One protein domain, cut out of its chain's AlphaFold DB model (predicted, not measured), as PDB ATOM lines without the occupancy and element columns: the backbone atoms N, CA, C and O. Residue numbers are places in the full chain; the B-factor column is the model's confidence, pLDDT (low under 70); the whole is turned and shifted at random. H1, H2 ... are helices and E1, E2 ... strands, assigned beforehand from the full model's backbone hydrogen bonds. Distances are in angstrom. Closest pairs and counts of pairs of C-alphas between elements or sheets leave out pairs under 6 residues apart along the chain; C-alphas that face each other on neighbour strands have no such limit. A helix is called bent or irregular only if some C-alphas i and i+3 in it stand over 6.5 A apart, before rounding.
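AT A GLANCE: This is residues 7 to 175 and 372 to 382 of the 538 residues of the protein "Ankyrin repeat domain-containing protein" of Legionella geestiana (UniProt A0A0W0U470). The model is one strongly twisted sheet of seven strands that curls round the long helix H1, with H2 and H6 over the same face as H1. H3 only grazes the sheet, and H5 packs on H3 and meets the end of H4 at a corner, with H4 and H5 off the sheet. The printed part has 180 residues, with six named helices and seven named strands in the order E1 H1 E2 H2 E3 E4 E5 H3 E6 H4 H5 E7 H6. The sheet's order is E3 E4 E2 E1 E5 E6 E7, mixed, and the class is mixed, helices and strands. The whole is compact, with a radius of gyration of the C-alphas of 15.2 A, and rounded, spanning 45 by 34 by 34 A.

IN THESE COORDINATES: Find C-alpha 7 at (10.821, -11.817, -13.081); there E1 begins and runs to residue 12. H1, residues 22 to 40, is the longest helix, 27.0 A from C-alpha 22 at (4.056, -7.167, 13.066) to C-alpha 40. Next come E2, residues 46 to 51, and H2, residues 53 to 60, which is irregular: C-alphas 54 and 57 are 7.3 A apart. E3 is residues 69 to 72, and E4 is residues 75 to 81, 19.6 A long. E5, residues 90 to 97, spans 18.7 A and bends by 67 degrees at residue 93. Then read H3, residues 106 to 112, E6, residues 118 to 123, and H4, residues 135 to 147, 18.6 A long. H5 is residues 149 to 154 and E7 residues 160 to 164. Beyond the cut, H6 runs over residues 372 to 381 and ends at C-alpha 381, (11.175, -23.229, -8.247).

HOW THE PARTS SIT: Start at E1, an inner strand. It is parallel to E2, with N 9 and O 46 2.8 A apart, and to E5, with N 8 and O 91 2.8 A apart. E4 is parallel to E2, with N 80 and O 49 2.9 A apart, and pairs with it over residues 79 to 81 but with E3 over residues 75 to 78. E3 and E4 form a hairpin, antiparallel, with N 70 and O 77 2.8 A apart. Toward the other edge, E6 is parallel to E5, with N 95 and O 118 2.8 A apart, and to E7, with N 121 and O 161 2.8 A apart. E1, H1, E2 is a strand-helix-strand unit, two parallel neighbour strands with a helix between them, and its crossover is right-handed; E5, H3, E6 and E6, H4 H5, E7 are two more, also right-handed. H1, H2 and H6 are on one face of the sheet, an arrangement in two layers. The closest C-alphas of H1 and E2, those of Gln 35 and Val 47, are 5.7 A apart. H2 has a height over the sheet of 8.4 A and is over E2. H6, at a height of 8.9 A, runs along the strands, at 19 degrees to E6 on the local plane. H1 touches H6 with residues 30 to 37 alone, at a steep tilt of 66 degrees; their closest C-alphas, Leu 34 and Ala 373, are 5.1 A apart. H3 touches H5, the closest C-alphas being those of Ser 106 and Leu 151, 5.0 A apart. H4 and H5 only just touch, only at the corner, with 3 pairs of C-alphas within 8 A, the closest being Met 145 and Phe 152 at 5.6 A. Every O i to N i+4 pair is within hydrogen-bond range in H1, H3, H4 and H6, against 2 of 4 in H2 and 1 of 2 in H5.

THE WHOLE: The two C-alphas farthest apart are those of Gly 67 and Pro 135, 45.6 A. Residues 176 to 371 are cut out, and C-alphas 175 and 372 are 5.3 A apart across the cut. Of the links that are printed whole, E6 to H4 is long, with 11 residues. The mean pLDDT of the printed part is 87.4; look for values under 70 at residues 18 to 19, 101 and 129.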
ATOM      1  N   PRO A   7      11.528 -11.036 -14.089       95.69
ATOM      2  CA  PRO A   7      10.821 -11.817 -13.081       95.69
ATOM      3  C   PRO A   7      10.904 -11.177 -11.694       95.69
ATOM      4  O   PRO A   7      11.965 -10.735 -11.255       95.69
ATOM      5  N   HIS A   8       9.774 -11.151 -10.992       97.19
ATOM      6  CA  HIS A   8       9.635 -10.562  -9.667       97.19
ATOM      7  C   HIS A   8       8.987 -11.527  -8.672       97.19
ATOM      8  O   HIS A   8       8.050 -12.257  -9.009       97.19
ATOM      9  N   ILE A   9       9.447 -11.467  -7.426       97.94
ATOM     10  CA  ILE A   9       8.730 -11.973  -6.256       97.94
ATOM     11  C   ILE A   9       8.173 -10.770  -5.505       97.94
ATOM     12  O   ILE A   9       8.914  -9.861  -5.134       97.94
ATOM     13  N   MET A  10       6.867 -10.772  -5.267       97.75
ATOM     14  CA  MET A  10       6.213  -9.733  -4.483       97.75
ATOM     15  C   MET A  10       5.933 -10.240  -3.080       97.75
ATOM     16  O   MET A  10       5.358 -11.314  -2.924       97.75
ATOM     17  N   VAL A  11       6.302  -9.457  -2.070       97.12
ATOM     18  CA  VAL A  11       5.965  -9.728  -0.671       97.12
ATOM     19  C   VAL A  11       4.975  -8.672  -0.206       97.12
ATOM     20  O   VAL A  11       5.292  -7.485  -0.160       97.12
ATOM     21  N   TYR A  12       3.758  -9.106   0.103       95.06
ATOM     22  CA  TYR A  12       2.636  -8.246   0.436       95.06
ATOM     23  C   TYR A  12       2.282  -8.333   1.922       95.06
ATOM     24  O   TYR A  12       2.114  -9.428   2.462       95.06
ATOM     25  N   ALA A  13       2.101  -7.178   2.560       92.81
ATOM     26  CA  ALA A  13       1.474  -7.072   3.875       92.81
ATOM     27  C   ALA A  13       0.611  -5.812   3.980       92.81
ATOM     28  O   ALA A  13       0.955  -4.746   3.475       92.81
ATOM     29  N   ASP A  14      -0.514  -5.931   4.670       88.62
ATOM     30  CA  ASP A  14      -1.468  -4.874   4.942       88.62
ATOM     31  C   ASP A  14      -2.271  -5.200   6.212       88.62
ATOM     32  O   ASP A  14      -2.798  -6.301   6.381       88.62
ATOM     33  N   CYS A  15      -2.384  -4.243   7.135       81.19
ATOM     34  CA  CYS A  15      -3.016  -4.479   8.430       81.19
ATOM     35  C   CYS A  15      -4.071  -3.417   8.752       81.19
ATOM     36  O   CYS A  15      -3.772  -2.223   8.829       81.19
ATOM     37  N   HIS A  16      -5.301  -3.864   9.031       71.62
ATOM     38  CA  HIS A  16      -6.413  -2.987   9.428       71.62
ATOM     39  C   HIS A  16      -6.211  -2.346  10.802       71.62
ATOM     40  O   HIS A  16      -6.748  -1.274  11.067       71.62
ATOM     41  N   ASN A  17      -5.427  -2.975  11.681       74.19
ATOM     42  CA  ASN A  17      -5.065  -2.352  12.944       74.19
ATOM     43  C   ASN A  17      -4.025  -1.259  12.682       74.19
ATOM     44  O   ASN A  17      -2.872  -1.560  12.368       74.19
ATOM     45  N   SER A  18      -4.435  -0.005  12.876       68.25
ATOM     46  CA  SER A  18      -3.634   1.189  12.601       68.25
ATOM     47  C   SER A  18      -2.301   1.263  13.350       68.25
ATOM     48  O   SER A  18      -1.404   1.984  12.925       68.25
ATOM     49  N   HIS A  19      -2.136   0.480  14.419       67.00
ATOM     50  CA  HIS A  19      -0.938   0.468  15.257       67.00
ATOM     51  C   HIS A  19      -0.112  -0.818  15.115       67.00
ATOM     52  O   HIS A  19       0.997  -0.904  15.643       67.00
ATOM     53  N   ALA A  20      -0.627  -1.842  14.427       70.88
ATOM     54  CA  ALA A  20       0.078  -3.109  14.289       70.88
ATOM     55  C   ALA A  20       1.188  -3.007  13.233       70.88
ATOM     56  O   ALA A  20       0.932  -2.708  12.067       70.88
ATOM     57  N   LYS A  21       2.421  -3.309  13.654       76.50
ATOM     58  CA  LYS A  21       3.618  -3.347  12.794       76.50
ATOM     59  C   LYS A  21       4.125  -4.765  12.497       76.50
ATOM     60  O   LYS A  21       5.036  -4.932  11.700       76.50
ATOM     61  N   GLY A  22       3.543  -5.792  13.124       78.50
ATOM     62  CA  GLY A  22       4.056  -7.167  13.066       78.50
ATOM     63  C   GLY A  22       4.061  -7.786  11.664       78.50
ATOM     64  O   GLY A  22       5.061  -8.380  11.276       78.50
ATOM     65  N   ASP A  23       2.980  -7.614  10.903       84.75
ATOM     66  CA  ASP A  23       2.853  -8.192   9.555       84.75
ATOM     67  C   ASP A  23       3.811  -7.501   8.572       84.75
ATOM     68  O   ASP A  23       4.510  -8.163   7.810       84.75
ATOM     69  N   PHE A  24       3.934  -6.173   8.671       88.19
ATOM     70  CA  PHE A  24       4.920  -5.396   7.914       88.19
ATOM     71  C   PHE A  24       6.352  -5.806   8.261       88.19
ATOM     72  O   PHE A  24       7.167  -6.005   7.369       88.19
ATOM     73  N   GLN A  25       6.650  -6.000   9.550       86.12
ATOM     74  CA  GLN A  25       7.962  -6.465   9.992       86.12
ATOM     75  C   GLN A  25       8.289  -7.836   9.391       86.12
ATOM     76  O   GLN A  25       9.392  -8.035   8.891       86.12
ATOM     77  N   LEU A  26       7.333  -8.769   9.416       87.88
ATOM     78  CA  LEU A  26       7.501 -10.089   8.816       87.88
ATOM     79  C   LEU A  26       7.726  -9.993   7.301       87.88
ATOM     80  O   LEU A  26       8.657 -10.616   6.799       87.88
ATOM     81  N   ALA A  27       6.927  -9.194   6.590       93.00
ATOM     82  CA  ALA A  27       7.087  -8.977   5.155       93.00
ATOM     83  C   ALA A  27       8.462  -8.395   4.802       93.00
ATOM     84  O   ALA A  27       9.123  -8.913   3.907       93.00
ATOM     85  N   CYS A  28       8.930  -7.380   5.537       92.19
ATOM     86  CA  CYS A  28      10.261  -6.802   5.337       92.19
ATOM     87  C   CYS A  28      11.374  -7.838   5.527       92.19
ATOM     88  O   CYS A  28      12.294  -7.898   4.716       92.19
ATOM     89  N   LEU A  29      11.280  -8.678   6.564       90.38
ATOM     90  CA  LEU A  29      12.263  -9.737   6.815       90.38
ATOM     91  C   LEU A  29      12.241 -10.818   5.726       90.38
ATOM     92  O   LEU A  29      13.296 -11.239   5.264       90.38
ATOM     93  N   ILE A  30      11.052 -11.231   5.273       94.69
ATOM     94  CA  ILE A  30      10.912 -12.174   4.155       94.69
ATOM     95  C   ILE A  30      11.536 -11.589   2.884       94.69
ATOM     96  O   ILE A  30      12.297 -12.276   2.206       94.69
ATOM     97  N   ALA A  31      11.224 -10.332   2.561       96.19
ATOM     98  CA  ALA A  31      11.725  -9.681   1.357       96.19
ATOM     99  C   ALA A  31      13.251  -9.543   1.376       96.19
ATOM    100  O   ALA A  31      13.901  -9.866   0.384       96.19
ATOM    101  N   HIS A  32      13.811  -9.129   2.514       94.31
ATOM    102  CA  HIS A  32      15.253  -9.040   2.721       94.31
ATOM    103  C   HIS A  32      15.945 -10.377   2.467       94.31
ATOM    104  O   HIS A  32      16.874 -10.454   1.667       94.31
ATOM    105  N   ASP A  33      15.469 -11.449   3.093       94.00
ATOM    106  CA  ASP A  33      16.133 -12.744   2.979       94.00
ATOM    107  C   ASP A  33      15.993 -13.365   1.595       94.00
ATOM    108  O   ASP A  33      16.933 -13.991   1.106       94.00
ATOM    109  N   LEU A  34      14.833 -13.189   0.952       96.88
ATOM    110  CA  LEU A  34      14.647 -13.591  -0.438       96.88
ATOM    111  C   LEU A  34      15.628 -12.843  -1.338       96.88
ATOM    112  O   LEU A  34      16.307 -13.476  -2.141       96.88
ATOM    113  N   GLN A  35      15.747 -11.523  -1.183       95.75
ATOM    114  CA  GLN A  35      16.649 -10.713  -1.995       95.75
ATOM    115  C   GLN A  35      18.112 -11.104  -1.750       95.75
ATOM    116  O   GLN A  35      18.858 -11.279  -2.711       95.75
ATOM    117  N   ARG A  36      18.508 -11.339  -0.494       94.44
ATOM    118  CA  ARG A  36      19.847 -11.831  -0.142       94.44
ATOM    119  C   ARG A  36      20.150 -13.182  -0.788       94.44
ATOM    120  O   ARG A  36      21.155 -13.312  -1.477       94.44
ATOM    121  N   GLN A  37      19.261 -14.163  -0.630       94.88
ATOM    122  CA  GLN A  37      19.423 -15.496  -1.222       94.88
ATOM    123  C   GLN A  37      19.457 -15.463  -2.754       94.88
ATOM    124  O   GLN A  37      20.184 -16.233  -3.378       94.88
ATOM    125  N   LEU A  38      18.682 -14.579  -3.384       96.00
ATOM    126  CA  LEU A  38      18.698 -14.413  -4.837       96.00
ATOM    127  C   LEU A  38      20.002 -13.775  -5.328       96.00
ATOM    128  O   LEU A  38      20.527 -14.218  -6.349       96.00
ATOM    129  N   LEU A  39      20.551 -12.803  -4.592       93.94
ATOM    130  CA  LEU A  39      21.858 -12.206  -4.883       93.94
ATOM    131  C   LEU A  39      22.993 -13.226  -4.732       93.94
ATOM    132  O   LEU A  39      23.826 -13.332  -5.629       93.94
ATOM    133  N   GLU A  40      22.987 -14.022  -3.658       93.69
ATOM    134  CA  GLU A  40      23.946 -15.121  -3.439       93.69
ATOM    135  C   GLU A  40      23.911 -16.158  -4.574       93.69
ATOM    136  O   GLU A  40      24.935 -16.735  -4.931       93.69
ATOM    137  N   ARG A  41      22.734 -16.379  -5.173       94.69
ATOM    138  CA  ARG A  41      22.534 -17.288  -6.313       94.69
ATOM    139  C   ARG A  41      22.760 -16.627  -7.681       94.69
ATOM    140  O   ARG A  41      22.498 -17.274  -8.691       94.69
ATOM    141  N   HIS A  42      23.191 -15.362  -7.737       93.75
ATOM    142  CA  HIS A  42      23.315 -14.569  -8.971       93.75
ATOM    143  C   HIS A  42      22.042 -14.571  -9.843       93.75
ATOM    144  O   HIS A  42      22.102 -14.571 -11.072       93.75
ATOM    145  N   SER A  43      20.871 -14.599  -9.205       94.56
ATOM    146  CA  SER A  43      19.582 -14.632  -9.891       94.56
ATOM    147  C   SER A  43      19.182 -13.249 -10.408       94.56
ATOM    148  O   SER A  43      19.374 -12.241  -9.731       94.56
ATOM    149  N   SER A  44      18.556 -13.201 -11.585       93.81
ATOM    150  CA  SER A  44      17.965 -11.980 -12.154       93.81
ATOM    151  C   SER A  44      16.593 -11.629 -11.562       93.81
ATOM    152  O   SER A  44      16.040 -10.571 -11.871       93.81
ATOM    153  N   VAL A  45      16.031 -12.506 -10.721       96.44
ATOM    154  CA  VAL A  45      14.747 -12.286 -10.048       96.44
ATOM    155  C   VAL A  45      14.869 -11.143  -9.046       96.44
ATOM    156  O   VAL A  45      15.744 -11.150  -8.182       96.44
ATOM    157  N   LYS A  46      13.947 -10.184  -9.127       96.38
ATOM    158  CA  LYS A  46      13.880  -9.034  -8.217       96.38
ATOM    159  C   LYS A  46      12.833  -9.250  -7.130       96.38
ATOM    160  O   LYS A  46      11.779  -9.830  -7.389       96.38
ATOM    161  N   VAL A  47      13.084  -8.750  -5.924       97.69
ATOM    162  CA  VAL A  47      12.086  -8.730  -4.848       97.69
ATOM    163  C   VAL A  47      11.491  -7.333  -4.723       97.69
ATOM    164  O   VAL A  47      12.205  -6.336  -4.789       97.69
ATOM    165  N   VAL A  48      10.173  -7.255  -4.548       96.88
ATOM    166  CA  VAL A  48       9.458  -5.997  -4.304       96.88
ATOM    167  C   VAL A  48       8.521  -6.149  -3.114       96.88
ATOM    168  O   VAL A  48       7.791  -7.137  -2.995       96.88
ATOM    169  N   LEU A  49       8.537  -5.163  -2.224       96.69
ATOM    170  CA  LEU A  49       7.579  -5.047  -1.133       96.69
ATOM    171  C   LEU A  49       6.319  -4.339  -1.619       96.69
ATOM    172  O   LEU A  49       6.388  -3.370  -2.376       96.69
ATOM    173  N   SER A  50       5.165  -4.805  -1.153       94.56
ATOM    174  CA  SER A  50       3.886  -4.192  -1.484       94.56
ATOM    175  C   SER A  50       2.963  -4.079  -0.285       94.56
ATOM    176  O   SER A  50       2.921  -4.928   0.603       94.56
ATOM    177  N   THR A  51       2.166  -3.017  -0.300       92.62
ATOM    178  CA  THR A  51       1.084  -2.778   0.652       92.62
ATOM    179  C   THR A  51      -0.029  -1.958  -0.008       92.62
ATOM    180  O   THR A  51       0.073  -1.609  -1.190       92.62
ATOM    181  N   SER A  52      -1.113  -1.690   0.717       89.56
ATOM    182  CA  SER A  52      -2.171  -0.783   0.273       89.56
ATOM    183  C   SER A  52      -1.717   0.677   0.360       89.56
ATOM    184  O   SER A  52      -0.836   1.028   1.145       89.56
ATOM    185  N   GLU A  53      -2.348   1.559  -0.414       87.88
ATOM    186  CA  GLU A  53      -2.061   3.002  -0.373       87.88
ATOM    187  C   GLU A  53      -2.217   3.585   1.039       87.88
ATOM    188  O   GLU A  53      -1.388   4.375   1.483       87.88
ATOM    189  N   THR A  54      -3.225   3.129   1.786       87.31
ATOM    190  CA  THR A  54      -3.512   3.596   3.150       87.31
ATOM    191  C   THR A  54      -2.499   3.112   4.190       87.31
ATOM    192  O   THR A  54      -2.385   3.711   5.259       87.31
ATOM    193  N   SER A  55      -1.756   2.044   3.894       88.94
ATOM    194  CA  SER A  55      -0.732   1.469   4.774       88.94
ATOM    195  C   SER A  55       0.702   1.834   4.369       88.94
ATOM    196  O   SER A  55       1.636   1.505   5.104       88.94
ATOM    197  N   MET A  56       0.895   2.542   3.250       89.19
ATOM    198  CA  MET A  56       2.221   2.886   2.722       89.19
ATOM    199  C   MET A  56       3.052   3.721   3.703       89.19
ATOM    200  O   MET A  56       4.188   3.370   4.018       89.19
ATOM    201  N   GLU A  57       2.472   4.787   4.259       87.38
ATOM    202  CA  GLU A  57       3.147   5.635   5.250       87.38
ATOM    203  C   GLU A  57       3.594   4.816   6.472       87.38
ATOM    204  O   GLU A  57       4.719   4.939   6.953       87.38
ATOM    205  N   ARG A  58       2.754   3.877   6.923       86.06
ATOM    206  CA  ARG A  58       3.085   3.007   8.056       86.06
ATOM    207  C   ARG A  58       4.259   2.087   7.745       86.06
ATOM    208  O   ARG A  58       5.163   2.002   8.572       86.06
ATOM    209  N   LEU A  59       4.252   1.423   6.589       87.88
ATOM    210  CA  LEU A  59       5.352   0.560   6.156       87.88
ATOM    211  C   LEU A  59       6.655   1.364   6.044       87.88
ATOM    212  O   LEU A  59       7.678   0.972   6.602       87.88
ATOM    213  N   THR A  60       6.596   2.520   5.388       88.06
ATOM    214  CA  THR A  60       7.774   3.367   5.173       88.06
ATOM    215  C   THR A  60       8.305   4.025   6.445       88.06
ATOM    216  O   THR A  60       9.500   4.254   6.545       88.06
ATOM    217  N   SER A  61       7.473   4.230   7.473       85.75
ATOM    218  CA  SER A  61       7.930   4.727   8.781       85.75
ATOM    219  C   SER A  61       8.808   3.737   9.564       85.75
ATOM    220  O   SER A  61       9.379   4.100  10.592       85.75
ATOM    221  N   MET A  62       8.865   2.463   9.151       81.50
ATOM    222  CA  MET A  62       9.571   1.410   9.892       81.50
ATOM    223  C   MET A  62      11.062   1.321   9.567       81.50
ATOM    224  O   MET A  62      11.821   0.814  10.392       81.50
ATOM    225  N   TYR A  63      11.472   1.793   8.391       84.44
ATOM    226  CA  TYR A  63      12.840   1.707   7.886       84.44
ATOM    227  C   TYR A  63      13.210   3.008   7.171       84.44
ATOM    228  O   TYR A  63      12.320   3.662   6.630       84.44
ATOM    229  N   PRO A  64      14.495   3.400   7.128       86.44
ATOM    230  CA  PRO A  64      14.915   4.543   6.326       86.44
ATOM    231  C   PRO A  64      14.514   4.358   4.857       86.44
ATOM    232  O   PRO A  64      14.692   3.276   4.299       86.44
ATOM    233  N   GLN A  65      13.978   5.401   4.232       89.00
ATOM    234  CA  GLN A  65      13.645   5.382   2.808       89.00
ATOM    235  C   GLN A  65      14.894   5.607   1.949       89.00
ATOM    236  O   GLN A  65      15.721   6.463   2.263       89.00
ATOM    237  N   THR A  66      15.004   4.869   0.845       87.44
ATOM    238  CA  THR A  66      16.085   4.991  -0.144       87.44
ATOM    239  C   THR A  66      15.501   4.997  -1.555       87.44
ATOM    240  O   THR A  66      15.114   3.961  -2.093       87.44
ATOM    241  N   GLY A  67      15.400   6.184  -2.164       86.62
ATOM    242  CA  GLY A  67      14.723   6.353  -3.456       86.62
ATOM    243  C   GLY A  67      13.276   5.848  -3.396       86.62
ATOM    244  O   GLY A  67      12.509   6.279  -2.539       86.62
ATOM    245  N   ASP A  68      12.941   4.887  -4.260       86.19
ATOM    246  CA  ASP A  68      11.618   4.240  -4.324       86.19
ATOM    247  C   ASP A  68      11.499   3.006  -3.394       86.19
ATOM    248  O   ASP A  68      10.650   2.133  -3.595       86.19
ATOM    249  N   GLY A  69      12.399   2.859  -2.419       92.12
ATOM    250  CA  GLY A  69      12.519   1.667  -1.581       92.12
ATOM    251  C   GLY A  69      12.758   1.949  -0.102       92.12
ATOM    252  O   GLY A  69      12.698   3.084   0.374       92.12
ATOM    253  N   LEU A  70      13.011   0.870   0.635       92.19
ATOM    254  CA  LEU A  70      13.379   0.891   2.046       92.19
ATOM    255  C   LEU A  70      14.741   0.247   2.252       92.19
ATOM    256  O   LEU A  70      15.003  -0.846   1.747       92.19
ATOM    257  N   HIS A  71      15.552   0.894   3.079       89.44
ATOM    258  CA  HIS A  71      16.826   0.378   3.532       89.44
ATOM    259  C   HIS A  71      16.619  -0.586   4.702       89.44
ATOM    260  O   HIS A  71      16.466  -0.190   5.863       89.44
ATOM    261  N   ILE A  72      16.600  -1.877   4.398       88.00
ATOM    262  CA  ILE A  72      16.355  -2.953   5.353       88.00
ATOM    263  C   ILE A  72      17.665  -3.714   5.539       88.00
ATOM    264  O   ILE A  72      18.115  -4.417   4.642       88.00
ATOM    265  N   ARG A  73      18.278  -3.576   6.723       83.19
ATOM    266  CA  ARG A  73      19.485  -4.324   7.139       83.19
ATOM    267  C   ARG A  73      20.645  -4.278   6.124       83.19
ATOM    268  O   ARG A  73      21.283  -5.291   5.863       83.19
ATOM    269  N   GLY A  74      20.949  -3.098   5.582       84.31
ATOM    270  CA  GLY A  74      22.054  -2.929   4.631       84.31
ATOM    271  C   GLY A  74      21.670  -3.153   3.168       84.31
ATOM    272  O   GLY A  74      22.541  -3.096   2.306       84.31
ATOM    273  N   MET A  75      20.390  -3.391   2.875       88.69
ATOM    274  CA  MET A  75      19.897  -3.662   1.530       88.69
ATOM    275  C   MET A  75      18.713  -2.766   1.180       88.69
ATOM    276  O   MET A  75      17.780  -2.626   1.968       88.69
ATOM    277  N   ASP A  76      18.729  -2.204  -0.026       93.25
ATOM    278  CA  ASP A  76      17.625  -1.401  -0.542       93.25
ATOM    279  C   ASP A  76      16.605  -2.297  -1.245       93.25
ATOM    280  O   ASP A  76      16.905  -2.949  -2.248       93.25
ATOM    281  N   ILE A  77      15.387  -2.335  -0.705       95.88
ATOM    282  CA  ILE A  77      14.287  -3.140  -1.238       95.88
ATOM    283  C   ILE A  77      13.213  -2.200  -1.790       95.88
ATOM    284  O   ILE A  77      12.647  -1.420  -1.020       95.88
ATOM    285  N   PRO A  78      12.890  -2.268  -3.093       95.62
ATOM    286  CA  PRO A  78      11.846  -1.441  -3.691       95.62
ATOM    287  C   PRO A  78      10.484  -1.655  -3.026       95.62
ATOM    288  O   PRO A  78      10.109  -2.792  -2.725       95.62
ATOM    289  N   VAL A  79       9.711  -0.579  -2.874       95.25
ATOM    290  CA  VAL A  79       8.334  -0.626  -2.364       95.25
ATOM    291  C   VAL A  79       7.387  -0.038  -3.399       95.25
ATOM    292  O   VAL A  79       7.610   1.060  -3.899       95.25
ATOM    293  N   ARG A  80       6.307  -0.751  -3.730       92.81
ATOM    294  CA  ARG A  80       5.257  -0.260  -4.641       92.81
ATOM    295  C   ARG A  80       3.891  -0.750  -4.197       92.81
ATOM    296  O   ARG A  80       3.786  -1.811  -3.593       92.81
ATOM    297  N   THR A  81       2.827  -0.024  -4.519       92.19
ATOM    298  CA  THR A  81       1.475  -0.581  -4.356       92.19
ATOM    299  C   THR A  81       1.188  -1.615  -5.445       92.19
ATOM    300  O   THR A  81       1.793  -1.598  -6.522       92.19
ATOM    301  N   LEU A  82       0.209  -2.491  -5.207       89.56
ATOM    302  CA  LEU A  82      -0.255  -3.446  -6.221       89.56
ATOM    303  C   LEU A  82      -0.730  -2.730  -7.502       89.56
ATOM    304  O   LEU A  82      -0.554  -3.234  -8.613       89.56
ATOM    305  N   GLN A  83      -1.301  -1.530  -7.352       88.94
ATOM    306  CA  GLN A  83      -1.776  -0.674  -8.435       88.94
ATOM    307  C   GLN A  83      -0.634  -0.123  -9.302       88.94
ATOM    308  O   GLN A  83      -0.819   0.048 -10.506       88.94
ATOM    309  N   GLN A  84       0.535   0.111  -8.712       90.50
ATOM    310  CA  GLN A  84       1.715   0.664  -9.382       90.50
ATOM    311  C   GLN A  84       2.616  -0.406 -10.013       90.50
ATOM    312  O   GLN A  84       3.602  -0.070 -10.670       90.50
ATOM    313  N   PHE A  85       2.322  -1.693  -9.803       90.75
ATOM    314  CA  PHE A  85       3.130  -2.763 -10.373       90.75
ATOM    315  C   PHE A  85       2.962  -2.826 -11.896       90.75
ATOM    316  O   PHE A  85       1.887  -3.147 -12.411       90.75
ATOM    317  N   ASP A  86       4.049  -2.543 -12.611       88.56
ATOM    318  CA  ASP A  86       4.093  -2.591 -14.067       88.56
ATOM    319  C   ASP A  86       4.160  -4.041 -14.562       88.56
ATOM    320  O   ASP A  86       5.229  -4.626 -14.737       88.56
ATOM    321  N   MET A  87       2.992  -4.617 -14.822       85.25
ATOM    322  CA  MET A  87       2.852  -5.965 -15.380       85.25
ATOM    323  C   MET A  87       3.300  -6.073 -16.835       85.25
ATOM    324  O   MET A  87       3.307  -7.170 -17.407       85.25
ATOM    325  N   LEU A  88       3.570  -4.944 -17.489       80.62
ATOM    326  CA  LEU A  88       3.962  -4.951 -18.878       80.62
ATOM    327  C   LEU A  88       5.413  -5.392 -18.980       80.62
ATOM    328  O   LEU A  88       5.698  -6.357 -19.689       80.62
ATOM    329  N   ASN A  89       6.301  -4.754 -18.238       86.62
ATOM    330  CA  ASN A  89       7.727  -5.059 -18.315       86.62
ATOM    331  C   ASN A  89       8.171  -6.086 -17.267       86.62
ATOM    332  O   ASN A  89       9.264  -6.640 -17.364       86.62
ATOM    333  N   ASN A  90       7.303  -6.401 -16.301       91.56
ATOM    334  CA  ASN A  90       7.609  -7.326 -15.218       91.56
ATOM    335  C   ASN A  90       6.643  -8.511 -15.198       91.56
ATOM    336  O   ASN A  90       5.447  -8.375 -15.468       91.56
ATOM    337  N   SER A  91       7.170  -9.690 -14.874       92.06
ATOM    338  CA  SER A  91       6.397 -10.909 -14.651       92.06
ATOM    339  C   SER A  91       6.438 -11.252 -13.173       92.06
ATOM    340  O   SER A  91       7.485 -11.178 -12.534       92.06
ATOM    341  N   LEU A  92       5.295 -11.620 -12.612       94.69
ATOM    342  CA  LEU A  92       5.222 -12.006 -11.214       94.69
ATOM    343  C   LEU A  92       5.329 -13.529 -11.108       94.69
ATOM    344  O   LEU A  92       4.410 -14.245 -11.495       94.69
ATOM    345  N   ILE A  93       6.445 -14.042 -10.595       94.94
ATOM    346  CA  ILE A  93       6.655 -15.495 -10.467       94.94
ATOM    347  C   ILE A  93       6.147 -16.036  -9.129       94.94
ATOM    348  O   ILE A  93       5.749 -17.199  -9.044       94.94
ATOM    349  N   ALA A  94       6.101 -15.187  -8.099       96.69
ATOM    350  CA  ALA A  94       5.516 -15.530  -6.814       96.69
ATOM    351  C   ALA A  94       4.889 -14.316  -6.123       96.69
ATOM    352  O   ALA A  94       5.425 -13.208  -6.180       96.69
ATOM    353  N   PHE A  95       3.775 -14.558  -5.440       96.44
ATOM    354  CA  PHE A  95       3.099 -13.611  -4.566       96.44
ATOM    355  C   PHE A  95       3.108 -14.177  -3.145       96.44
ATOM    356  O   PHE A  95       2.462 -15.188  -2.875       96.44
ATOM    357  N   VAL A  96       3.862 -13.550  -2.249       96.25
ATOM    358  CA  VAL A  96       3.960 -13.925  -0.839       96.25
ATOM    359  C   VAL A  96       3.028 -13.034  -0.028       96.25
ATOM    360  O   VAL A  96       3.311 -11.859   0.179       96.25
ATOM    361  N   ASP A  97       1.920 -13.595   0.438       93.25
ATOM    362  CA  ASP A  97       0.956 -12.934   1.311       93.25
ATOM    363  C   ASP A  97       1.351 -13.175   2.777       93.25
ATOM    364  O   ASP A  97       1.167 -14.268   3.322       93.25
ATOM    365  N   ALA A  98       1.942 -12.157   3.408       91.62
ATOM    366  CA  ALA A  98       2.436 -12.202   4.784       91.62
ATOM    367  C   ALA A  98       1.417 -11.657   5.807       91.62
ATOM    368  O   ALA A  98       1.788 -11.243   6.910       91.62
ATOM    369  N   ASN A  99       0.126 -11.634   5.459       83.50
ATOM    370  CA  ASN A  99      -0.916 -11.080   6.318       83.50
ATOM    371  C   ASN A  99      -1.372 -12.019   7.433       83.50
ATOM    372  O   ASN A  99      -1.532 -13.233   7.264       83.50
ATOM    373  N   ARG A 100      -1.696 -11.424   8.587       72.12
ATOM    374  CA  ARG A 100      -2.310 -12.128   9.718       72.12
ATOM    375  C   ARG A 100      -3.830 -12.048   9.730       72.12
ATOM    376  O   ARG A 100      -4.468 -12.978  10.229       72.12
ATOM    377  N   CYS A 101      -4.387 -10.924   9.277       67.19
ATOM    378  CA  CYS A 101      -5.777 -10.551   9.550       67.19
ATOM    379  C   CYS A 101      -6.694 -10.571   8.323       67.19
ATOM    380  O   CYS A 101      -7.881 -10.837   8.488       67.19
ATOM    381  N   LYS A 102      -6.180 -10.277   7.124       74.94
ATOM    382  CA  LYS A 102      -6.987 -10.202   5.901       74.94
ATOM    383  C   LYS A 102      -6.152 -10.563   4.669       74.94
ATOM    384  O   LYS A 102      -5.000 -10.143   4.619       74.94
ATOM    385  N   PRO A 103      -6.716 -11.274   3.678       74.88
ATOM    386  CA  PRO A 103      -6.060 -11.456   2.386       74.88
ATOM    387  C   PRO A 103      -5.840 -10.160   1.636       74.88
ATOM    388  O   PRO A 103      -6.596  -9.194   1.770       74.88
ATOM    389  N   ALA A 104      -4.823 -10.194   0.780       84.69
ATOM    390  CA  ALA A 104      -4.670  -9.203  -0.261       84.69
ATOM    391  C   ALA A 104      -5.972  -9.083  -1.092       84.69
ATOM    392  O   ALA A 104      -6.673 -10.076  -1.311       84.69
ATOM    393  N   PRO A 105      -6.345  -7.868  -1.530       86.19
ATOM    394  CA  PRO A 105      -7.607  -7.632  -2.227       86.19
ATOM    395  C   PRO A 105      -7.654  -8.394  -3.558       86.19
ATOM    396  O   PRO A 105      -6.901  -8.081  -4.482       86.19
ATOM    397  N   SER A 106      -8.571  -9.363  -3.659       86.81
ATOM    398  CA  SER A 106      -8.673 -10.327  -4.766       86.81
ATOM    399  C   SER A 106      -8.591  -9.703  -6.153       86.81
ATOM    400  O   SER A 106      -7.872 -10.208  -7.006       86.81
ATOM    401  N   GLU A 107      -9.315  -8.609  -6.383       82.88
ATOM    402  CA  GLU A 107      -9.398  -7.952  -7.690       82.88
ATOM    403  C   GLU A 107      -8.032  -7.427  -8.155       82.88
ATOM    404  O   GLU A 107      -7.590  -7.704  -9.270       82.88
ATOM    405  N   ILE A 108      -7.319  -6.731  -7.267       86.31
ATOM    406  CA  ILE A 108      -6.021  -6.126  -7.583       86.31
ATOM    407  C   ILE A 108      -4.929  -7.203  -7.635       86.31
ATOM    408  O   ILE A 108      -4.013  -7.129  -8.450       86.31
ATOM    409  N   VAL A 109      -5.046  -8.246  -6.814       90.88
ATOM    410  CA  VAL A 109      -4.163  -9.416  -6.868       90.88
ATOM    411  C   VAL A 109      -4.306 -10.137  -8.208       90.88
ATOM    412  O   VAL A 109      -3.322 -10.287  -8.925       90.88
ATOM    413  N   LEU A 110      -5.524 -10.532  -8.593       89.38
ATOM    414  CA  LEU A 110      -5.794 -11.217  -9.864       89.38
ATOM    415  C   LEU A 110      -5.330 -10.395 -11.068       89.38
ATOM    416  O   LEU A 110      -4.923 -10.968 -12.079       89.38
ATOM    417  N   ARG A 111      -5.337  -9.062 -10.950       89.00
ATOM    418  CA  ARG A 111      -4.729  -8.175 -11.938       89.00
ATOM    419  C   ARG A 111      -3.260  -8.536 -12.154       89.00
ATOM    420  O   ARG A 111      -2.893  -8.814 -13.291       89.00
ATOM    421  N   VAL A 112      -2.447  -8.577 -11.090       91.12
ATOM    422  CA  VAL A 112      -0.978  -8.754 -11.146       91.12
ATOM    423  C   VAL A 112      -0.500 -10.187 -11.349       91.12
ATOM    424  O   VAL A 112       0.581 -10.381 -11.902       91.12
ATOM    425  N   LEU A 113      -1.298 -11.186 -10.972       91.75
ATOM    426  CA  LEU A 113      -0.920 -12.591 -11.129       91.75
ATOM    427  C   LEU A 113      -0.793 -12.998 -12.604       91.75
ATOM    428  O   LEU A 113      -1.599 -12.618 -13.455       91.75
ATOM    429  N   GLU A 114       0.216 -13.810 -12.891       89.75
ATOM    430  CA  GLU A 114       0.346 -14.605 -14.110       89.75
ATOM    431  C   GLU A 114      -0.200 -16.021 -13.840       89.75
ATOM    432  O   GLU A 114      -0.222 -16.449 -12.682       89.75
ATOM    433  N   PRO A 115      -0.625 -16.794 -14.860       87.81
ATOM    434  CA  PRO A 115      -1.216 -18.120 -14.637       87.81
ATOM    435  C   PRO A 115      -0.297 -19.087 -13.870       87.81
ATOM    436  O   PRO A 115      -0.765 -19.989 -13.178       87.81
ATOM    437  N   GLU A 116       1.020 -18.880 -13.950       86.69
ATOM    438  CA  GLU A 116       2.013 -19.700 -13.257       86.69
ATOM    439  C   GLU A 116       2.550 -19.098 -11.957       86.69
ATOM    440  O   GLU A 116       3.479 -19.667 -11.376       86.69
ATOM    441  N   THR A 117       2.035 -17.951 -11.514       92.06
ATOM    442  CA  THR A 117       2.483 -17.339 -10.263       92.06
ATOM    443  C   THR A 117       2.201 -18.282  -9.094       92.06
ATOM    444  O   THR A 117       1.077 -18.751  -8.910       92.06
ATOM    445  N   ARG A 118       3.214 -18.543  -8.263       93.31
ATOM    446  CA  ARG A 118       3.032 -19.265  -6.998       93.31
ATOM    447  C   ARG A 118       2.469 -18.309  -5.953       93.31
ATOM    448  O   ARG A 118       3.092 -17.296  -5.647       93.31
ATOM    449  N   TYR A 119       1.307 -18.628  -5.401       92.75
ATOM    450  CA  TYR A 119       0.692 -17.857  -4.329       92.75
ATOM    451  C   TYR A 119       1.015 -18.505  -2.982       92.75
ATOM    452  O   TYR A 119       0.632 -19.644  -2.721       92.75
ATOM    453  N   LEU A 120       1.738 -17.792  -2.126       92.31
ATOM    454  CA  LEU A 120       2.282 -18.305  -0.874       92.31
ATOM    455  C   LEU A 120       1.702 -17.514   0.297       92.31
ATOM    456  O   LEU A 120       2.069 -16.364   0.501       92.31
ATOM    457  N   PHE A 121       0.835 -18.129   1.092       89.25
ATOM    458  CA  PHE A 121       0.424 -17.580   2.380       89.25
ATOM    459  C   PHE A 121       1.475 -17.941   3.427       89.25
ATOM    460  O   PHE A 121       1.652 -19.115   3.763       89.25
ATOM    461  N   VAL A 122       2.185 -16.929   3.925       91.19
ATOM    462  CA  VAL A 122       3.268 -17.098   4.898       91.19
ATOM    463  C   VAL A 122       2.854 -16.460   6.213       91.19
ATOM    464  O   VAL A 122       3.004 -15.262   6.441       91.19
ATOM    465  N   HIS A 123       2.320 -17.283   7.109       87.06
ATOM    466  CA  HIS A 123       1.883 -16.838   8.423       87.06
ATOM    467  C   HIS A 123       3.051 -16.633   9.385       87.06
ATOM    468  O   HIS A 123       4.077 -17.309   9.318       87.06
ATOM    469  N   GLY A 124       2.851 -15.725  10.343       85.19
ATOM    470  CA  GLY A 124       3.787 -15.505  11.438       85.19
ATOM    471  C   GLY A 124       3.926 -16.712  12.385       85.19
ATOM    472  O   GLY A 124       3.064 -17.596  12.416       85.19
ATOM    473  N   PRO A 125       4.943 -16.701  13.266       83.56
ATOM    474  CA  PRO A 125       5.279 -17.839  14.132       83.56
ATOM    475  C   PRO A 125       4.240 -18.139  15.218       83.56
ATOM    476  O   PRO A 125       4.257 -19.201  15.832       83.56
ATOM    477  N   HIS A 126       3.310 -17.213  15.434       78.69
ATOM    478  CA  HIS A 126       2.204 -17.336  16.373       78.69
ATOM    479  C   HIS A 126       1.092 -18.285  15.890       78.69
ATOM    480  O   HIS A 126       0.343 -18.805  16.717       78.69
ATOM    481  N   ARG A 127       0.973 -18.522  14.574       78.50
ATOM    482  CA  ARG A 127      -0.027 -19.438  14.006       78.50
ATOM    483  C   ARG A 127       0.427 -20.888  14.126       78.50
ATOM    484  O   ARG A 127       1.623 -21.180  14.128       78.50
ATOM    485  N   THR A 128      -0.516 -21.815  14.239       71.00
ATOM    486  CA  THR A 128      -0.214 -23.250  14.179       71.00
ATOM    487  C   THR A 128       0.188 -23.618  12.752       71.00
ATOM    488  O   THR A 128      -0.451 -23.174  11.805       71.00
ATOM    489  N   SER A 129       1.262 -24.392  12.573       69.56
ATOM    490  CA  SER A 129       1.544 -24.959  11.255       69.56
ATOM    491  C   SER A 129       0.647 -26.163  11.054       69.56
ATOM    492  O   SER A 129       0.646 -27.085  11.868       69.56
ATOM    493  N   GLN A 130      -0.123 -26.143   9.978       70.06
ATOM    494  CA  GLN A 130      -0.979 -27.253   9.609       70.06
ATOM    495  C   GLN A 130      -0.305 -28.042   8.493       70.06
ATOM    496  O   GLN A 130       0.111 -27.466   7.488       70.06
ATOM    497  N   LYS A 131      -0.213 -29.366   8.654       73.44
ATOM    498  CA  LYS A 131       0.160 -30.244   7.539       73.44
ATOM    499  C   LYS A 131      -0.840 -30.039   6.407       73.44
ATOM    500  O   LYS A 131      -2.043 -29.962   6.661       73.44
ATOM    501  N   ARG A 132      -0.357 -29.965   5.164       74.94
ATOM    502  CA  ARG A 132      -1.230 -29.843   3.986       74.94
ATOM    503  C   ARG A 132      -2.307 -30.932   4.041       74.94
ATOM    504  O   ARG A 132      -1.998 -32.088   4.320       74.94
ATOM    505  N   ASN A 133      -3.558 -30.550   3.787       76.25
ATOM    506  CA  ASN A 133      -4.744 -31.413   3.852       76.25
ATOM    507  C   ASN A 133      -5.129 -31.942   5.253       76.25
ATOM    508  O   ASN A 133      -6.012 -32.793   5.347       76.25
ATOM    509  N   SER A 134      -4.533 -31.453   6.349       81.38
ATOM    510  CA  SER A 134      -5.064 -31.724   7.693       81.38
ATOM    511  C   SER A 134      -6.433 -31.044   7.891       81.38
ATOM    512  O   SER A 134      -6.727 -30.055   7.213       81.38
ATOM    513  N   PRO A 135      -7.268 -31.486   8.855       82.75
ATOM    514  CA  PRO A 135      -8.524 -30.800   9.170       82.75
ATOM    515  C   PRO A 135      -8.336 -29.308   9.476       82.75
ATOM    516  O   PRO A 135      -9.109 -28.479   9.005       82.75
ATOM    517  N   GLY A 136      -7.275 -28.951  10.209       79.12
ATOM    518  CA  GLY A 136      -6.955 -27.555  10.505       79.12
ATOM    519  C   GLY A 136      -6.556 -26.761   9.260       79.12
ATOM    520  O   GLY A 136      -7.003 -25.629   9.103       79.12
ATOM    521  N   TRP A 137      -5.792 -27.366   8.343       81.31
ATOM    522  CA  TRP A 137      -5.451 -26.747   7.059       81.31
ATOM    523  C   TRP A 137      -6.696 -26.499   6.201       81.31
ATOM    524  O   TRP A 137      -6.842 -25.428   5.621       81.31
ATOM    525  N   ILE A 138      -7.614 -27.470   6.140       81.69
ATOM    526  CA  ILE A 138      -8.864 -27.351   5.373       81.69
ATOM    527  C   ILE A 138      -9.733 -26.229   5.943       81.69
ATOM    528  O   ILE A 138     -10.255 -25.417   5.184       81.69
ATOM    529  N   ILE A 139      -9.870 -26.153   7.270       83.31
ATOM    530  CA  ILE A 139     -10.624 -25.081   7.930       83.31
ATOM    531  C   ILE A 139     -10.008 -23.717   7.611       83.31
ATOM    532  O   ILE A 139     -10.738 -22.793   7.255       83.31
ATOM    533  N   GLU A 140      -8.683 -23.592   7.703       79.31
ATOM    534  CA  GLU A 140      -7.984 -22.352   7.369       79.31
ATOM    535  C   GLU A 140      -8.216 -21.979   5.900       79.31
ATOM    536  O   GLU A 140      -8.669 -20.871   5.619       79.31
ATOM    537  N   MET A 141      -8.033 -22.919   4.970       80.06
ATOM    538  CA  MET A 141      -8.333 -22.705   3.554       80.06
ATOM    539  C   MET A 141      -9.766 -22.207   3.343       80.06
ATOM    540  O   MET A 141      -9.966 -21.210   2.658       80.06
ATOM    541  N   LEU A 142     -10.770 -22.855   3.941       83.25
ATOM    542  CA  LEU A 142     -12.173 -22.460   3.789       83.25
ATOM    543  C   LEU A 142     -12.445 -21.049   4.333       83.25
ATOM    544  O   LEU A 142     -13.221 -20.305   3.735       83.25
ATOM    545  N   GLN A 143     -11.792 -20.652   5.428       82.06
ATOM    546  CA  GLN A 143     -11.886 -19.287   5.961       82.06
ATOM    547  C   GLN A 143     -11.306 -18.256   4.984       82.06
ATOM    548  O   GLN A 143     -11.918 -17.212   4.738       82.06
ATOM    549  N   TRP A 144     -10.148 -18.556   4.393       78.25
ATOM    550  CA  TRP A 144      -9.527 -17.700   3.385       78.25
ATOM    551  C   TRP A 144     -10.368 -17.620   2.107       78.25
ATOM    552  O   TRP A 144     -10.616 -16.522   1.605       78.25
ATOM    553  N   MET A 145     -10.905 -18.752   1.646       82.38
ATOM    554  CA  MET A 145     -11.858 -18.815   0.535       82.38
ATOM    555  C   MET A 145     -13.098 -17.961   0.803       82.38
ATOM    556  O   MET A 145     -13.520 -17.219  -0.074       82.38
ATOM    557  N   GLY A 146     -13.659 -18.007   2.014       83.88
ATOM    558  CA  GLY A 146     -14.793 -17.157   2.388       83.88
ATOM    559  C   GLY A 146     -14.458 -15.662   2.387       83.88
ATOM    560  O   GLY A 146     -15.316 -14.840   2.081       83.88
ATOM    561  N   SER A 147     -13.206 -15.305   2.686       81.62
ATOM    562  CA  SER A 147     -12.745 -13.910   2.759       81.62
ATOM    563  C   SER A 147     -12.395 -13.309   1.393       81.62
ATOM    564  O   SER A 147     -12.438 -12.092   1.228       81.62
ATOM    565  N   ALA A 148     -12.026 -14.146   0.422       83.06
ATOM    566  CA  ALA A 148     -11.582 -13.738  -0.911       83.06
ATOM    567  C   ALA A 148     -12.074 -14.718  -2.004       83.06
ATOM    568  O   ALA A 148     -11.263 -15.245  -2.769       83.06
ATOM    569  N   PRO A 149     -13.392 -14.964  -2.123       84.19
ATOM    570  CA  PRO A 149     -13.936 -16.079  -2.907       84.19
ATOM    571  C   PRO A 149     -13.523 -16.049  -4.378       84.19
ATOM    572  O   PRO A 149     -13.152 -17.082  -4.927       84.19
ATOM    573  N   GLU A 150     -13.499 -14.868  -4.996       82.62
ATOM    574  CA  GLU A 150     -13.118 -14.713  -6.405       82.62
ATOM    575  C   GLU A 150     -11.653 -15.076  -6.683       82.62
ATOM    576  O   GLU A 150     -11.347 -15.662  -7.720       82.62
ATOM    577  N   LEU A 151     -10.745 -14.792  -5.741       85.75
ATOM    578  CA  LEU A 151      -9.332 -15.151  -5.873       85.75
ATOM    579  C   LEU A 151      -9.176 -16.671  -5.847       85.75
ATOM    580  O   LEU A 151      -8.641 -17.271  -6.777       85.75
ATOM    581  N   PHE A 152      -9.695 -17.307  -4.798       83.06
ATOM    582  CA  PHE A 152      -9.543 -18.746  -4.603       83.06
ATOM    583  C   PHE A 152     -10.334 -19.581  -5.605       83.06
ATOM    584  O   PHE A 152      -9.933 -20.702  -5.904       83.06
ATOM    585  N   ARG A 153     -11.430 -19.043  -6.152       83.62
ATOM    586  CA  ARG A 153     -12.174 -19.701  -7.225       83.62
ATOM    587  C   ARG A 153     -11.317 -19.885  -8.472       83.62
ATOM    588  O   ARG A 153     -11.509 -20.880  -9.158       83.62
ATOM    589  N   LEU A 154     -10.415 -18.947  -8.769       82.75
ATOM    590  CA  LEU A 154      -9.589 -18.942  -9.981       82.75
ATOM    591  C   LEU A 154      -8.193 -19.549  -9.784       82.75
ATOM    592  O   LEU A 154      -7.582 -20.009 -10.752       82.75
ATOM    593  N   LEU A 155      -7.678 -19.556  -8.554       83.31
ATOM    594  CA  LEU A 155      -6.394 -20.172  -8.237       83.31
ATOM    595  C   LEU A 155      -6.495 -21.697  -8.209       83.31
ATOM    596  O   LEU A 155      -7.440 -22.279  -7.683       83.31
ATOM    597  N   HIS A 156      -5.468 -22.364  -8.731       81.31
ATOM    598  CA  HIS A 156      -5.376 -23.812  -8.619       81.31
ATOM    599  C   HIS A 156      -4.738 -24.205  -7.273       81.31
ATOM    600  O   HIS A 156      -3.768 -23.565  -6.852       81.31
ATOM    601  N   PRO A 157      -5.187 -25.288  -6.613       77.88
ATOM    602  CA  PRO A 157      -4.612 -25.728  -5.341       77.88
ATOM    603  C   PRO A 157      -3.103 -26.007  -5.376       77.88
ATOM    604  O   PRO A 157      -2.445 -25.884  -4.351       77.88
ATOM    605  N   ASP A 158      -2.543 -26.368  -6.534       79.44
ATOM    606  CA  ASP A 158      -1.098 -26.621  -6.668       79.44
ATOM    607  C   ASP A 158      -0.265 -25.354  -6.866       79.44
ATOM    608  O   ASP A 158       0.923 -25.353  -6.554       79.44
ATOM    609  N   THR A 159      -0.859 -24.251  -7.329       83.88
ATOM    610  CA  THR A 159      -0.183 -22.938  -7.329       83.88
ATOM    611  C   THR A 159      -0.144 -22.308  -5.943       83.88
ATOM    612  O   THR A 159       0.539 -21.307  -5.755       83.88
ATOM    613  N   LEU A 160      -0.849 -22.899  -4.980       86.25
ATOM    614  CA  LEU A 160      -1.063 -22.345  -3.662       86.25
ATOM    615  C   LEU A 160      -0.257 -23.099  -2.601       86.25
ATOM    616  O   LEU A 160      -0.314 -24.324  -2.503       86.25
ATOM    617  N   SER A 161       0.461 -22.358  -1.764       87.00
ATOM    618  CA  SER A 161       1.075 -22.886  -0.548       87.00
ATOM    619  C   SER A 161       0.596 -22.081   0.645       87.00
ATOM    620  O   SER A 161       0.477 -20.862   0.568       87.00
ATOM    621  N   ILE A 162       0.318 -22.770   1.745       86.31
ATOM    622  CA  ILE A 162       0.003 -22.151   3.029       86.31
ATOM    623  C   ILE A 162       0.947 -22.773   4.040       86.31
ATOM    624  O   ILE A 162       1.022 -23.999   4.151       86.31
ATOM    625  N   GLY A 163       1.637 -21.930   4.793       86.19
ATOM    626  CA  GLY A 163       2.455 -22.376   5.901       86.19
ATOM    627  C   GLY A 163       2.803 -21.229   6.829       86.19
ATOM    628  O   GLY A 163       2.478 -20.069   6.588       86.19
ATOM    629  N   ALA A 164       3.460 -21.570   7.928       87.50
ATOM    630  CA  ALA A 164       3.868 -20.607   8.932       87.50
ATOM    631  C   ALA A 164       5.388 -20.621   9.076       87.50
ATOM    632  O   ALA A 164       6.014 -21.685   9.053       87.50
ATOM    633  N   CYS A 165       5.979 -19.447   9.276       89.31
ATOM    634  CA  CYS A 165       7.331 -19.357   9.804       89.31
ATOM    635  C   CYS A 165       7.348 -19.805  11.279       89.31
ATOM    636  O   CYS A 165       6.303 -20.016  11.902       89.31
ATOM    637  N   GLY A 166       8.536 -20.013  11.841       88.75
ATOM    638  CA  GLY A 166       8.709 -20.394  13.244       88.75
ATOM    639  C   GLY A 166       9.627 -21.593  13.458       88.75
ATOM    640  O   GLY A 166      10.374 -21.994  12.570       88.75
ATOM    641  N   LEU A 167       9.552 -22.144  14.669       85.88
ATOM    642  CA  LEU A 167      10.408 -23.221  15.166       85.88
ATOM    643  C   LEU A 167       9.797 -24.604  14.896       85.88
ATOM    644  O   LEU A 167       8.592 -24.791  15.060       85.88
ATOM    645  N   GLY A 168      10.633 -25.575  14.526       78.69
ATOM    646  CA  GLY A 168      10.221 -26.955  14.238       78.69
ATOM    647  C   GLY A 168      10.313 -27.335  12.755       78.69
ATOM    648  O   GLY A 168      10.464 -26.489  11.875       78.69
ATOM    649  N   SER A 169      10.246 -28.638  12.475       74.75
ATOM    650  CA  SER A 169      10.495 -29.216  11.144       74.75
ATOM    651  C   SER A 169       9.399 -28.914  10.114       74.75
ATOM    652  O   SER A 169       9.712 -28.709   8.938       74.75
ATOM    653  N   GLU A 170       8.144 -28.840  10.558       78.94
ATOM    654  CA  GLU A 170       6.934 -28.644   9.735       78.94
ATOM    655  C   GLU A 170       6.676 -27.169   9.354       78.94
ATOM    656  O   GLU A 170       5.698 -26.850   8.679       78.94
ATOM    657  N   ARG A 171       7.537 -26.244   9.793       87.06
ATOM    658  CA  ARG A 171       7.426 -24.798   9.531       87.06
ATOM    659  C   ARG A 171       8.393 -24.357   8.462       87.06
ATOM    660  O   ARG A 171       9.431 -24.974   8.291       87.06
ATOM    661  N   TYR A 172       8.156 -23.231   7.799       90.81
ATOM    662  CA  TYR A 172       9.131 -22.715   6.830       90.81
ATOM    663  C   TYR A 172      10.475 -22.302   7.462       90.81
ATOM    664  O   TYR A 172      11.432 -22.045   6.745       90.81
ATOM    665  N   GLY A 173      10.584 -22.298   8.791       91.56
ATOM    666  CA  GLY A 173      11.748 -21.805   9.514       91.56
ATOM    667  C   GLY A 173      11.601 -20.325   9.836       91.56
ATOM    668  O   GLY A 173      10.511 -19.753   9.747       91.56
ATOM    669  N   LEU A 174      12.697 -19.711  10.246       90.44
ATOM    670  CA  LEU A 174      12.781 -18.297  10.562       90.44
ATOM    671  C   LEU A 174      13.560 -17.568   9.468       90.44
ATOM    672  O   LEU A 174      14.417 -18.183   8.820       90.44
ATOM    673  N   PRO A 175      13.270 -16.271   9.261       87.38
ATOM    674  CA  PRO A 175      14.195 -15.432   8.528       87.38
ATOM    675  C   PRO A 175      15.558 -15.445   9.225       87.38
ATOM    676  O   PRO A 175      15.660 -15.763  10.417       87.38
ATOM    677  N   LEU A 372      13.868 -19.912   6.003       93.62
ATOM    678  CA  LEU A 372      12.645 -19.373   5.406       93.62
ATOM    679  C   LEU A 372      12.793 -19.113   3.905       93.62
ATOM    680  O   LEU A 372      12.089 -19.733   3.112       93.62
ATOM    681  N   ALA A 373      13.722 -18.243   3.507       95.00
ATOM    682  CA  ALA A 373      13.905 -17.895   2.100       95.00
ATOM    683  C   ALA A 373      14.275 -19.100   1.212       95.00
ATOM    684  O   ALA A 373      13.609 -19.271   0.192       95.00
ATOM    685  N   PRO A 374      15.225 -19.989   1.582       95.00
ATOM    686  CA  PRO A 374      15.497 -21.202   0.809       95.00
ATOM    687  C   PRO A 374      14.255 -22.068   0.581       95.00
ATOM    688  O   PRO A 374      13.965 -22.409  -0.559       95.00
ATOM    689  N   ARG A 375      13.460 -22.344   1.629       93.88
ATOM    690  CA  ARG A 375      12.232 -23.145   1.491       93.88
ATOM    691  C   ARG A 375      11.195 -22.473   0.597       93.88
ATOM    692  O   ARG A 375      10.548 -23.152  -0.195       93.88
ATOM    693  N   LEU A 376      11.023 -21.153   0.706       95.50
ATOM    694  CA  LEU A 376      10.123 -20.419  -0.185       95.50
ATOM    695  C   LEU A 376      10.610 -20.499  -1.634       95.50
ATOM    696  O   LEU A 376       9.811 -20.790  -2.518       95.50
ATOM    697  N   LEU A 377      11.907 -20.312  -1.882       95.94
ATOM    698  CA  LEU A 377      12.490 -20.421  -3.220       95.94
ATOM    699  C   LEU A 377      12.363 -21.837  -3.799       95.94
ATOM    700  O   LEU A 377      12.091 -21.960  -4.990       95.94
ATOM    701  N   ASP A 378      12.475 -22.885  -2.983       94.12
ATOM    702  CA  ASP A 378      12.252 -24.269  -3.420       94.12
ATOM    703  C   ASP A 378      10.796 -24.487  -3.862       94.12
ATOM    704  O   ASP A 378      10.542 -25.087  -4.905       94.12
ATOM    705  N   ILE A 379       9.822 -23.945  -3.119       92.50
ATOM    706  CA  ILE A 379       8.401 -23.996  -3.503       92.50
ATOM    707  C   ILE A 379       8.157 -23.195  -4.791       92.50
ATOM    708  O   ILE A 379       7.387 -23.623  -5.655       92.50
ATOM    709  N   ILE A 380       8.814 -22.040  -4.936       93.88
ATOM    710  CA  ILE A 380       8.702 -21.186  -6.124       93.88
ATOM    711  C   ILE A 380       9.283 -21.889  -7.355       93.88
ATOM    712  O   ILE A 380       8.655 -21.891  -8.414       93.88
ATOM    713  N   GLY A 381      10.453 -22.512  -7.199       91.25
ATOM    714  CA  GLY A 381      11.175 -23.229  -8.247       91.25
ATOM    715  C   GLY A 381      10.658 -24.639  -8.532       91.25
ATOM    716  O   GLY A 381      11.079 -25.240  -9.519       91.25
ATOM    717  N   ALA A 382       9.750 -25.175  -7.709       87.38
ATOM    718  CA  ALA A 382       9.188 -26.505  -7.904       87.38
ATOM    719  C   ALA A 382       8.568 -26.648  -9.301       87.38
ATOM    720  O   ALA A 382       7.849 -25.752  -9.769       87.38
TER     721      ALA A 382